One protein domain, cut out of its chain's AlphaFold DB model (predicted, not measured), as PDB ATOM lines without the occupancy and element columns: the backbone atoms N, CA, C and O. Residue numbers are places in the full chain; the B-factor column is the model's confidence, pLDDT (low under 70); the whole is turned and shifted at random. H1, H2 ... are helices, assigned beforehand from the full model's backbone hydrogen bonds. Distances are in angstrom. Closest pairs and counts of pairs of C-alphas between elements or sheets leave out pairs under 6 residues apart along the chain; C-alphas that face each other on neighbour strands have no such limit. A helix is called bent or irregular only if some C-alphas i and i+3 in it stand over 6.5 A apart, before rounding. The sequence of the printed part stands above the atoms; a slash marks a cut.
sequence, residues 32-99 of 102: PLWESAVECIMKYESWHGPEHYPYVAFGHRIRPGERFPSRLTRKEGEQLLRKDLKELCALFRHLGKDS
ATOM      1  N   PRO A  32     425.001 477.590 376.483       82.12
ATOM      2  CA  PRO A  32     424.491 478.627 375.588       82.12
ATOM      3  C   PRO A  32     425.518 479.738 375.348       82.12
ATOM      4  O   PRO A  32     425.611 480.262 374.244       82.12
ATOM      5  N   LEU A  33     426.344 480.036 376.357       86.75
ATOM      6  CA  LEU A  33     427.409 481.032 376.256       86.75
ATOM      7  C   LEU A  33     428.516 480.597 375.293       86.75
ATOM      8  O   LEU A  33     429.051 481.427 374.568       86.75
ATOM      9  N   TRP A  34     428.843 479.303 375.266       90.06
ATOM     10  CA  TRP A  34     429.861 478.759 374.369       90.06
ATOM     11  C   TRP A  34     429.445 478.899 372.904       90.06
ATOM     12  O   TRP A  34     430.218 479.390 372.088       90.06
ATOM     13  N   GLU A  35     428.209 478.516 372.579       92.75
ATOM     14  CA  GLU A  35     427.682 478.661 371.219       92.75
ATOM     15  C   GLU A  35     427.568 480.135 370.823       92.75
ATOM     16  O   GLU A  35     428.014 480.509 369.742       92.75
ATOM     17  N   SER A  36     427.079 480.996 371.725       92.25
ATOM     18  CA  SER A  36     427.050 482.445 371.484       92.25
ATOM     19  C   SER A  36     428.443 483.024 371.229       92.25
ATOM     20  O   SER A  36     428.594 483.845 370.333       92.25
ATOM     21  N   ALA A  37     429.471 482.590 371.966       92.38
ATOM     22  CA  ALA A  37     430.844 483.038 371.743       92.38
ATOM     23  C   ALA A  37     431.360 482.609 370.362       92.38
ATOM     24  O   ALA A  37     431.893 483.434 369.623       92.38
ATOM     25  N   VAL A  38     431.144 481.346 369.977       94.00
ATOM     26  CA  VAL A  38     431.514 480.840 368.645       94.00
ATOM     27  C   VAL A  38     430.801 481.637 367.546       94.00
ATOM     28  O   VAL A  38     431.454 482.111 366.618       94.00
ATOM     29  N   GLU A  39     429.489 481.849 367.665       93.75
ATOM     30  CA  GLU A  39     428.708 482.632 366.701       93.75
ATOM     31  C   GLU A  39     429.164 484.093 366.621       93.75
ATOM     32  O   GLU A  39     429.295 484.636 365.521       93.75
ATOM     33  N   CYS A  40     429.441 484.727 367.764       93.94
ATOM     34  CA  CYS A  40     429.986 486.080 367.827       93.94
ATOM     35  C   CYS A  40     431.316 486.165 367.074       93.94
ATOM     36  O   CYS A  40     431.445 487.003 366.182       93.94
ATOM     37  N   ILE A  41     432.268 485.277 367.359       93.81
ATOM     38  CA  ILE A  41     433.572 485.281 366.685       93.81
ATOM     39  C   ILE A  41     433.385 485.065 365.178       93.81
ATOM     40  O   ILE A  41     433.887 485.844 364.371       93.81
ATOM     41  N   MET A  42     432.572 484.083 364.772       94.62
ATOM     42  CA  MET A  42     432.295 483.820 363.355       94.62
ATOM     43  C   MET A  42     431.641 484.999 362.626       94.62
ATOM     44  O   MET A  42     431.806 485.141 361.411       94.62
ATOM     45  N   LYS A  43     430.856 485.808 363.342       93.19
ATOM     46  CA  LYS A  43     430.166 486.980 362.802       93.19
ATOM     47  C   LYS A  43     431.094 488.183 362.665       93.19
ATOM     48  O   LYS A  43     430.962 488.911 361.684       93.19
ATOM     49  N   TYR A  44     431.985 488.402 363.630       93.50
ATOM     50  CA  TYR A  44     432.774 489.632 363.719       93.50
ATOM     51  C   TYR A  44     434.206 489.499 363.179       93.50
ATOM     52  O   TYR A  44     434.682 490.449 362.567       93.50
ATOM     53  N   GLU A  45     434.861 488.337 363.288       90.19
ATOM     54  CA  GLU A  45     436.238 488.138 362.784       90.19
ATOM     55  C   GLU A  45     436.309 487.887 361.271       90.19
ATOM     56  O   GLU A  45     437.369 488.000 360.666       90.19
ATOM     57  N   SER A  46     435.178 487.585 360.623       90.75
ATOM     58  CA  SER A  46     435.111 487.260 359.189       90.75
ATOM     59  C   SER A  46     435.948 486.032 358.771       90.75
ATOM     60  O   SER A  46     436.677 485.417 359.550       90.75
ATOM     61  N   TRP A  47     435.771 485.593 357.520       94.44
ATOM     62  CA  TRP A  47     436.467 484.424 356.975       94.44
ATOM     63  C   TRP A  47     437.798 484.809 356.322       94.44
ATOM     64  O   TRP A  47     437.830 485.650 355.428       94.44
ATOM     65  N   HIS A  48     438.865 484.113 356.701       93.12
ATOM     66  CA  HIS A  48     440.222 484.284 356.207       93.12
ATOM     67  C   HIS A  48     440.570 483.164 355.216       93.12
ATOM     68  O   HIS A  48     440.783 482.007 355.598       93.12
ATOM     69  N   GLY A  49     440.589 483.504 353.924       88.50
ATOM     70  CA  GLY A  49     441.116 482.666 352.846       88.50
ATOM     71  C   GLY A  49     442.637 482.787 352.648       88.50
ATOM     72  O   GLY A  49     443.307 483.488 353.408       88.50
ATOM     73  N   PRO A  50     443.201 482.122 351.619       87.75
ATOM     74  CA  PRO A  50     444.637 482.131 351.311       87.75
ATOM     75  C   PRO A  50     445.265 483.526 351.161       87.75
ATOM     76  O   PRO A  50     446.451 483.704 351.427       87.75
ATOM     77  N   GLU A  51     444.473 484.513 350.749       90.00
ATOM     78  CA  GLU A  51     444.854 485.919 350.610       90.00
ATOM     79  C   GLU A  51     445.204 486.602 351.941       90.00
ATOM     80  O   GLU A  51     445.901 487.613 351.944       90.00
ATOM     81  N   HIS A  52     444.786 486.027 353.070       91.12
ATOM     82  CA  HIS A  52     445.028 486.561 354.408       91.12
ATOM     83  C   HIS A  52     446.196 485.878 355.133       91.12
ATOM     84  O   HIS A  52     446.279 485.932 356.362       91.12
ATOM     85  N   TYR A  53     447.100 485.209 354.407       89.31
ATOM     86  CA  TYR A  53     448.263 484.551 355.008       89.31
ATOM     87  C   TYR A  53     449.018 485.513 355.954       89.31
ATOM     88  O   TYR A  53     449.332 486.634 355.547       89.31
ATOM     89  N   PRO A  54     449.341 485.114 357.203       93.31
ATOM     90  CA  PRO A  54     449.379 483.746 357.738       93.31
ATOM     91  C   PRO A  54     448.126 483.302 358.525       93.31
ATOM     92  O   PRO A  54     448.245 482.473 359.431       93.31
ATOM     93  N   TYR A  55     446.945 483.843 358.218       94.75
ATOM     94  CA  TYR A  55     445.686 483.523 358.900       94.75
ATOM     95  C   TYR A  55     444.747 482.677 358.036       94.75
ATOM     96  O   TYR A  55     444.718 482.815 356.814       94.75
ATOM     97  N   VAL A  56     443.966 481.807 358.683       95.38
ATOM     98  CA  VAL A  56     442.946 480.958 358.047       95.38
ATOM     99  C   VAL A  56     441.659 480.909 358.870       95.38
ATOM    100  O   VAL A  56     441.666 481.141 360.079       95.38
ATOM    101  N   ALA A  57     440.547 480.563 358.217       95.44
ATOM    102  CA  ALA A  57     439.235 480.404 358.846       95.44
ATOM    103  C   ALA A  57     438.798 481.662 359.625       95.44
ATOM    104  O   ALA A  57     438.753 482.742 359.052       95.44
ATOM    105  N   PHE A  58     438.454 481.554 360.907       96.00
ATOM    106  CA  PHE A  58     438.005 482.686 361.725       96.00
ATOM    107  C   PHE A  58     439.161 483.265 362.555       96.00
ATOM    108  O   PHE A  58     439.089 483.300 363.778       96.00
ATOM    109  N   GLY A  59     440.255 483.653 361.888       93.31
ATOM    110  CA  GLY A  59     441.392 484.335 362.524       93.31
ATOM    111  C   GLY A  59     442.475 483.420 363.114       93.31
ATOM    112  O   GLY A  59     443.348 483.892 363.843       93.31
ATOM    113  N   HIS A  60     442.483 482.122 362.788       95.62
ATOM    114  CA  HIS A  60     443.526 481.208 363.260       95.62
ATOM    115  C   HIS A  60     444.867 481.523 362.589       95.62
ATOM    116  O   HIS A  60     444.997 481.433 361.365       95.62
ATOM    117  N   ARG A  61     445.887 481.853 363.385       94.81
ATOM    118  CA  ARG A  61     447.254 482.074 362.897       94.81
ATOM    119  C   ARG A  61     448.006 480.751 362.798       94.81
ATOM    120  O   ARG A  61     448.284 480.135 363.823       94.81
ATOM    121  N   ILE A  62     448.424 480.391 361.586       94.62
ATOM    122  CA  ILE A  62     449.159 479.149 361.313       94.62
ATOM    123  C   ILE A  62     450.475 479.127 362.112       94.62
ATOM    124  O   ILE A  62     451.324 480.013 361.952       94.62
ATOM    125  N   ARG A  63     450.664 478.107 362.958       94.25
ATOM    126  CA  ARG A  63     451.892 477.897 363.744       94.25
ATOM    127  C   ARG A  63     452.941 477.109 362.937       94.25
ATOM    128  O   ARG A  63     452.591 476.370 362.012       94.25
ATOM    129  N   PRO A  64     454.246 477.212 363.267       94.56
ATOM    130  CA  PRO A  64     455.280 476.419 362.605       94.56
ATOM    131  C   PRO A  64     454.981 474.914 362.678       94.56
ATOM    132  O   PRO A  64     454.812 474.360 363.760       94.56
ATOM    133  N   GLY A  65     454.922 474.255 361.519       93.75
ATOM    134  CA  GLY A  65     454.619 472.824 361.402       93.75
ATOM    135  C   GLY A  65     453.148 472.495 361.134       93.75
ATOM    136  O   GLY A  65     452.861 471.383 360.688       93.75
ATOM    137  N   GLU A  66     452.226 473.444 361.312       93.50
ATOM    138  CA  GLU A  66     450.831 473.263 360.911       93.50
ATOM    139  C   GLU A  66     450.680 473.394 359.394       93.50
ATOM    140  O   GLU A  66     451.334 474.205 358.733       93.50
ATOM    141  N   ARG A  67     449.814 472.556 358.823       90.31
ATOM    142  CA  ARG A  67     449.480 472.574 357.400       90.31
ATOM    143  C   ARG A  67     447.974 472.512 357.256       90.31
ATOM    144  O   ARG A  67     447.338 471.617 357.805       90.31
ATOM    145  N   PHE A  68     447.436 473.437 356.477       90.56
ATOM    146  CA  PHE A  68     446.019 473.498 356.156       90.56
ATOM    147  C   PHE A  68     445.815 473.253 354.660       90.56
ATOM    148  O   PHE A  68     446.697 473.584 353.859       90.56
ATOM    149  N   PRO A  69     444.680 472.656 354.263       87.12
ATOM    150  CA  PRO A  69     444.339 472.538 352.854       87.12
ATOM    151  C   PRO A  69     444.169 473.932 352.234       87.12
ATOM    152  O   PRO A  69     443.811 474.893 352.913       87.12
ATOM    153  N   SER A  70     444.377 474.038 350.920       82.31
ATOM    154  CA  SER A  70     444.235 475.304 350.183       82.31
ATOM    155  C   SER A  70     442.822 475.892 350.243       82.31
ATOM    156  O   SER A  70     442.639 477.092 350.047       82.31
ATOM    157  N   ARG A  71     441.817 475.051 350.509       85.88
ATOM    158  CA  ARG A  71     440.433 475.447 350.760       85.88
ATOM    159  C   ARG A  71     439.916 474.712 351.987       85.88
ATOM    160  O   ARG A  71     439.692 473.508 351.928       85.88
ATOM    161  N   LEU A  72     439.717 475.454 353.069       92.69
ATOM    162  CA  LEU A  72     438.957 475.009 354.233       92.69
ATOM    163  C   LEU A  72     437.465 475.234 353.987       92.69
ATOM    164  O   LEU A  72     437.054 476.240 353.406       92.69
ATOM    165  N   THR A  73     436.641 474.310 354.456       94.56
ATOM    166  CA  THR A  73     435.194 474.499 354.539       94.56
ATOM    167  C   THR A  73     434.838 475.319 355.777       94.56
ATOM    168  O   THR A  73     435.537 475.291 356.790       94.56
ATOM    169  N   ARG A  74     433.689 476.009 355.744       94.06
ATOM    170  CA  ARG A  74     433.197 476.770 356.907       94.06
ATOM    171  C   ARG A  74     433.071 475.899 358.167       94.06
ATOM    172  O   ARG A  74     433.370 476.378 359.252       94.06
ATOM    173  N   LYS A  75     432.679 474.625 358.011       94.94
ATOM    174  CA  LYS A  75     432.576 473.652 359.112       94.94
ATOM    175  C   LYS A  75     433.938 473.292 359.706       94.94
ATOM    176  O   LYS A  75     434.062 473.234 360.923       94.94
ATOM    177  N   GLU A  76     434.959 473.076 358.878       95.56
ATOM    178  CA  GLU A  76     436.326 472.836 359.371       95.56
ATOM    179  C   GLU A  76     436.880 474.074 360.083       95.56
ATOM    180  O   GLU A  76     437.505 473.955 361.132       95.56
ATOM    181  N   GLY A  77     436.592 475.269 359.560       95.81
ATOM    182  CA  GLY A  77     436.956 476.521 360.220       95.81
ATOM    183  C   GLY A  77     436.255 476.723 361.565       95.81
ATOM    184  O   GLY A  77     436.882 477.177 362.517       95.81
ATOM    185  N   GLU A  78     434.984 476.339 361.681       96.56
ATOM    186  CA  GLU A  78     434.260 476.348 362.957       96.56
ATOM    187  C   GLU A  78     434.854 475.339 363.957       96.56
ATOM    188  O   GLU A  78     435.017 475.652 365.134       96.56
ATOM    189  N   GLN A  79     435.223 474.137 363.505       96.19
ATOM    190  CA  GLN A  79     435.894 473.148 364.356       96.19
ATOM    191  C   GLN A  79     437.248 473.659 364.863       96.19
ATOM    192  O   GLN A  79     437.568 473.476 366.040       96.19
ATOM    193  N   LEU A  80     438.017 474.322 363.996       96.19
ATOM    194  CA  LEU A  80     439.280 474.960 364.358       96.19
ATOM    195  C   LEU A  80     439.062 476.070 365.391       96.19
ATOM    196  O   LEU A  80     439.706 476.058 366.435       96.19
ATOM    197  N   LEU A  81     438.077 476.941 365.169       95.94
ATOM    198  CA  LEU A  81     437.699 477.985 366.119       95.94
ATOM    199  C   LEU A  81     437.319 477.403 367.489       95.94
ATOM    200  O   LEU A  81     437.785 477.878 368.519       95.94
ATOM    201  N   ARG A  82     436.510 476.340 367.526       95.75
ATOM    202  CA  ARG A  82     436.132 475.667 368.782       95.75
ATOM    203  C   ARG A  82     437.342 475.074 369.506       95.75
ATOM    204  O   ARG A  82     437.378 475.082 370.737       95.75
ATOM    205  N   LYS A  83     438.324 474.551 368.767       95.50
ATOM    206  CA  LYS A  83     439.589 474.065 369.334       95.50
ATOM    207  C   LYS A  83     440.390 475.221 369.938       95.50
ATOM    208  O   LYS A  83     440.789 475.120 371.096       95.50
ATOM    209  N   ASP A  84     440.564 476.312 369.198       94.00
ATOM    210  CA  ASP A  84     441.315 477.488 369.649       94.00
ATOM    211  C   ASP A  84     440.664 478.141 370.870       94.00
ATOM    212  O   ASP A  84     441.335 478.420 371.862       94.00
ATOM    213  N   LEU A  85     439.338 478.298 370.851       93.00
ATOM    214  CA  LEU A  85     438.571 478.840 371.970       93.00
ATOM    215  C   LEU A  85     438.722 477.968 373.224       93.00
ATOM    216  O   LEU A  85     438.819 478.479 374.337       93.00
ATOM    217  N   LYS A  86     438.816 476.644 373.060       92.62
ATOM    218  CA  LYS A  86     439.045 475.715 374.174       92.62
ATOM    219  C   LYS A  86     440.459 475.848 374.739       92.62
ATOM    220  O   LYS A  86     440.620 475.816 375.959       92.62
ATOM    221  N   GLU A  87     441.470 475.987 373.879       91.62
ATOM    222  CA  GLU A  87     442.850 476.277 374.296       91.62
ATOM    223  C   GLU A  87     442.915 477.611 375.055       91.62
ATOM    224  O   GLU A  87     443.510 477.676 376.130       91.62
ATOM    225  N   LEU A  88     442.227 478.641 374.558       89.88
ATOM    226  CA  LEU A  88     442.134 479.950 375.199       89.88
ATOM    227  C   LEU A  88     441.483 479.844 376.583       89.88
ATOM    228  O   LEU A  88     442.099 480.224 377.578       89.88
ATOM    229  N   CYS A  89     440.306 479.226 376.695       88.56
ATOM    230  CA  CYS A  89     439.665 478.987 377.991       88.56
ATOM    231  C   CYS A  89     440.574 478.220 378.970       88.56
ATOM    232  O   CYS A  89     440.568 478.497 380.169       88.56
ATOM    233  N   ALA A  90     441.387 477.276 378.479       89.31
ATOM    234  CA  ALA A  90     442.332 476.540 379.314       89.31
ATOM    235  C   ALA A  90     443.470 477.426 379.854       89.31
ATOM    236  O   ALA A  90     443.859 477.259 381.013       89.31
ATOM    237  N   LEU A  91     443.966 478.390 379.068       87.88
ATOM    238  CA  LEU A  91     444.941 479.391 379.527       87.88
ATOM    239  C   LEU A  91     444.350 480.275 380.634       87.88
ATOM    240  O   LEU A  91     444.990 480.542 381.655       87.88
ATOM    241  N   PHE A  92     443.085 480.659 380.479       85.75
ATOM    242  CA  PHE A  92     442.382 481.542 381.405       85.75
ATOM    243  C   PHE A  92     441.570 480.812 382.476       85.75
ATOM    244  O   PHE A  92     440.759 481.423 383.167       85.75
ATOM    245  N   ARG A  93     441.838 479.519 382.706       82.81
ATOM    246  CA  ARG A  93     441.157 478.705 383.735       82.81
ATOM    247  C   ARG A  93     441.179 479.326 385.136       82.81
ATOM    248  O   ARG A  93     440.310 479.033 385.950       82.81
ATOM    249  N   HIS A  94     442.177 480.161 385.425       84.12
ATOM    250  CA  HIS A  94     442.322 480.862 386.699       84.12
ATOM    251  C   HIS A  94     441.227 481.922 386.929       84.12
ATOM    252  O   HIS A  94     440.961 482.262 388.075       84.12
ATOM    253  N   LEU A  95     440.558 482.385 385.867       81.94
ATOM    254  CA  LEU A  95     439.400 483.285 385.919       81.94
ATOM    255  C   LEU A  95     438.071 482.532 386.143       81.94
ATOM    256  O   LEU A  95     437.012 483.143 386.269       81.94
ATOM    257  N   GLY A  96     438.090 481.194 386.194       80.88
ATOM    258  CA  GLY A  96     436.900 480.377 386.425       80.88
ATOM    259  C   GLY A  96     435.832 480.567 385.343       80.88
ATOM    260  O   GLY A  96     436.090 480.358 384.155       80.88
ATOM    261  N   LYS A  97     434.619 480.951 385.759       77.62
ATOM    262  CA  LYS A  97     433.461 481.166 384.869       77.62
ATOM    263  C   LYS A  97     433.670 482.291 383.844       77.62
ATOM    264  O   LYS A  97     432.989 482.294 382.825       77.62
ATOM    265  N   ASP A  98     434.616 483.196 384.094       78.00
ATOM    266  CA  ASP A  98     434.873 484.373 383.256       78.00
ATOM    267  C   ASP A  98     435.922 484.101 382.160       78.00
ATOM    268  O   ASP A  98     436.253 484.979 381.371       78.00
ATOM    269  N   SER A  99     436.409 482.860 382.054       77.44
ATOM    270  CA  SER A  99     437.392 482.425 381.044       77.44
ATOM    271  C   SER A  99     436.927 482.538 379.581       77.44
ATOM    272  O   SER A  99     437.721 482.278 378.680       77.44
TER     273      SER A  99
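What this domain is: This is residues 32 to 99 of the 102 residues of an uncharacterized protein of Bacteroides fluxus YIT 12057 (UniProt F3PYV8). Two helices, H1 and H2, cross as a skewed X, touching with residues 38 to 42 of H1 and 78 to 82 of H2, while a long looped stretch, residues 45 to 73, joins the last residue of H1 to the first of H2 on one side of the crossing, and a short helix, H3, follows just past the other end of H2. The 68 printed residues hold three named helices, in the order H1, H2, H3, and no named strand; the class is all helix. The whole is only just compact, close to loose, with a radius of gyration of the C-alphas of 12.8 A and spans of 37 by 25 by 16 A.

Where its parts are: H1, residues 32 to 44, begins at C-alpha 32 (424.491, 478.627, 375.588) and is 18.2 A long. H2, residues 74 to 91, is 25.6 A long. H3, residues 93 to 98, ends at C-alpha 98 (434.873, 484.373, 383.256); it is irregular, with C-alphas 94 and 97 9.1 A apart.

How they stand to each other: H1, with residues 38 to 42 alone, touches residues 78 to 82 of H2; the closest C-alphas, of Val 38 and Arg 82, are 6.9 A apart. They run opposite ways at a steep tilt of 62 degrees. H2 and H3 meet only through their link; H1 and H3 are apart. Every O i to N i+4 pair is within hydrogen-bond range in H1 and H2; in H3 0 of 2 are, beside 2 of 3 O i to N i+3 pairs.

The domain as a whole: The C-alphas farthest apart, of Ser 70 and Gly 96, are 37.3 A apart. The link from H1 to H2 is long, 29 residues. The printed part has no cut, and no printed residue is under 70 in pLDDT.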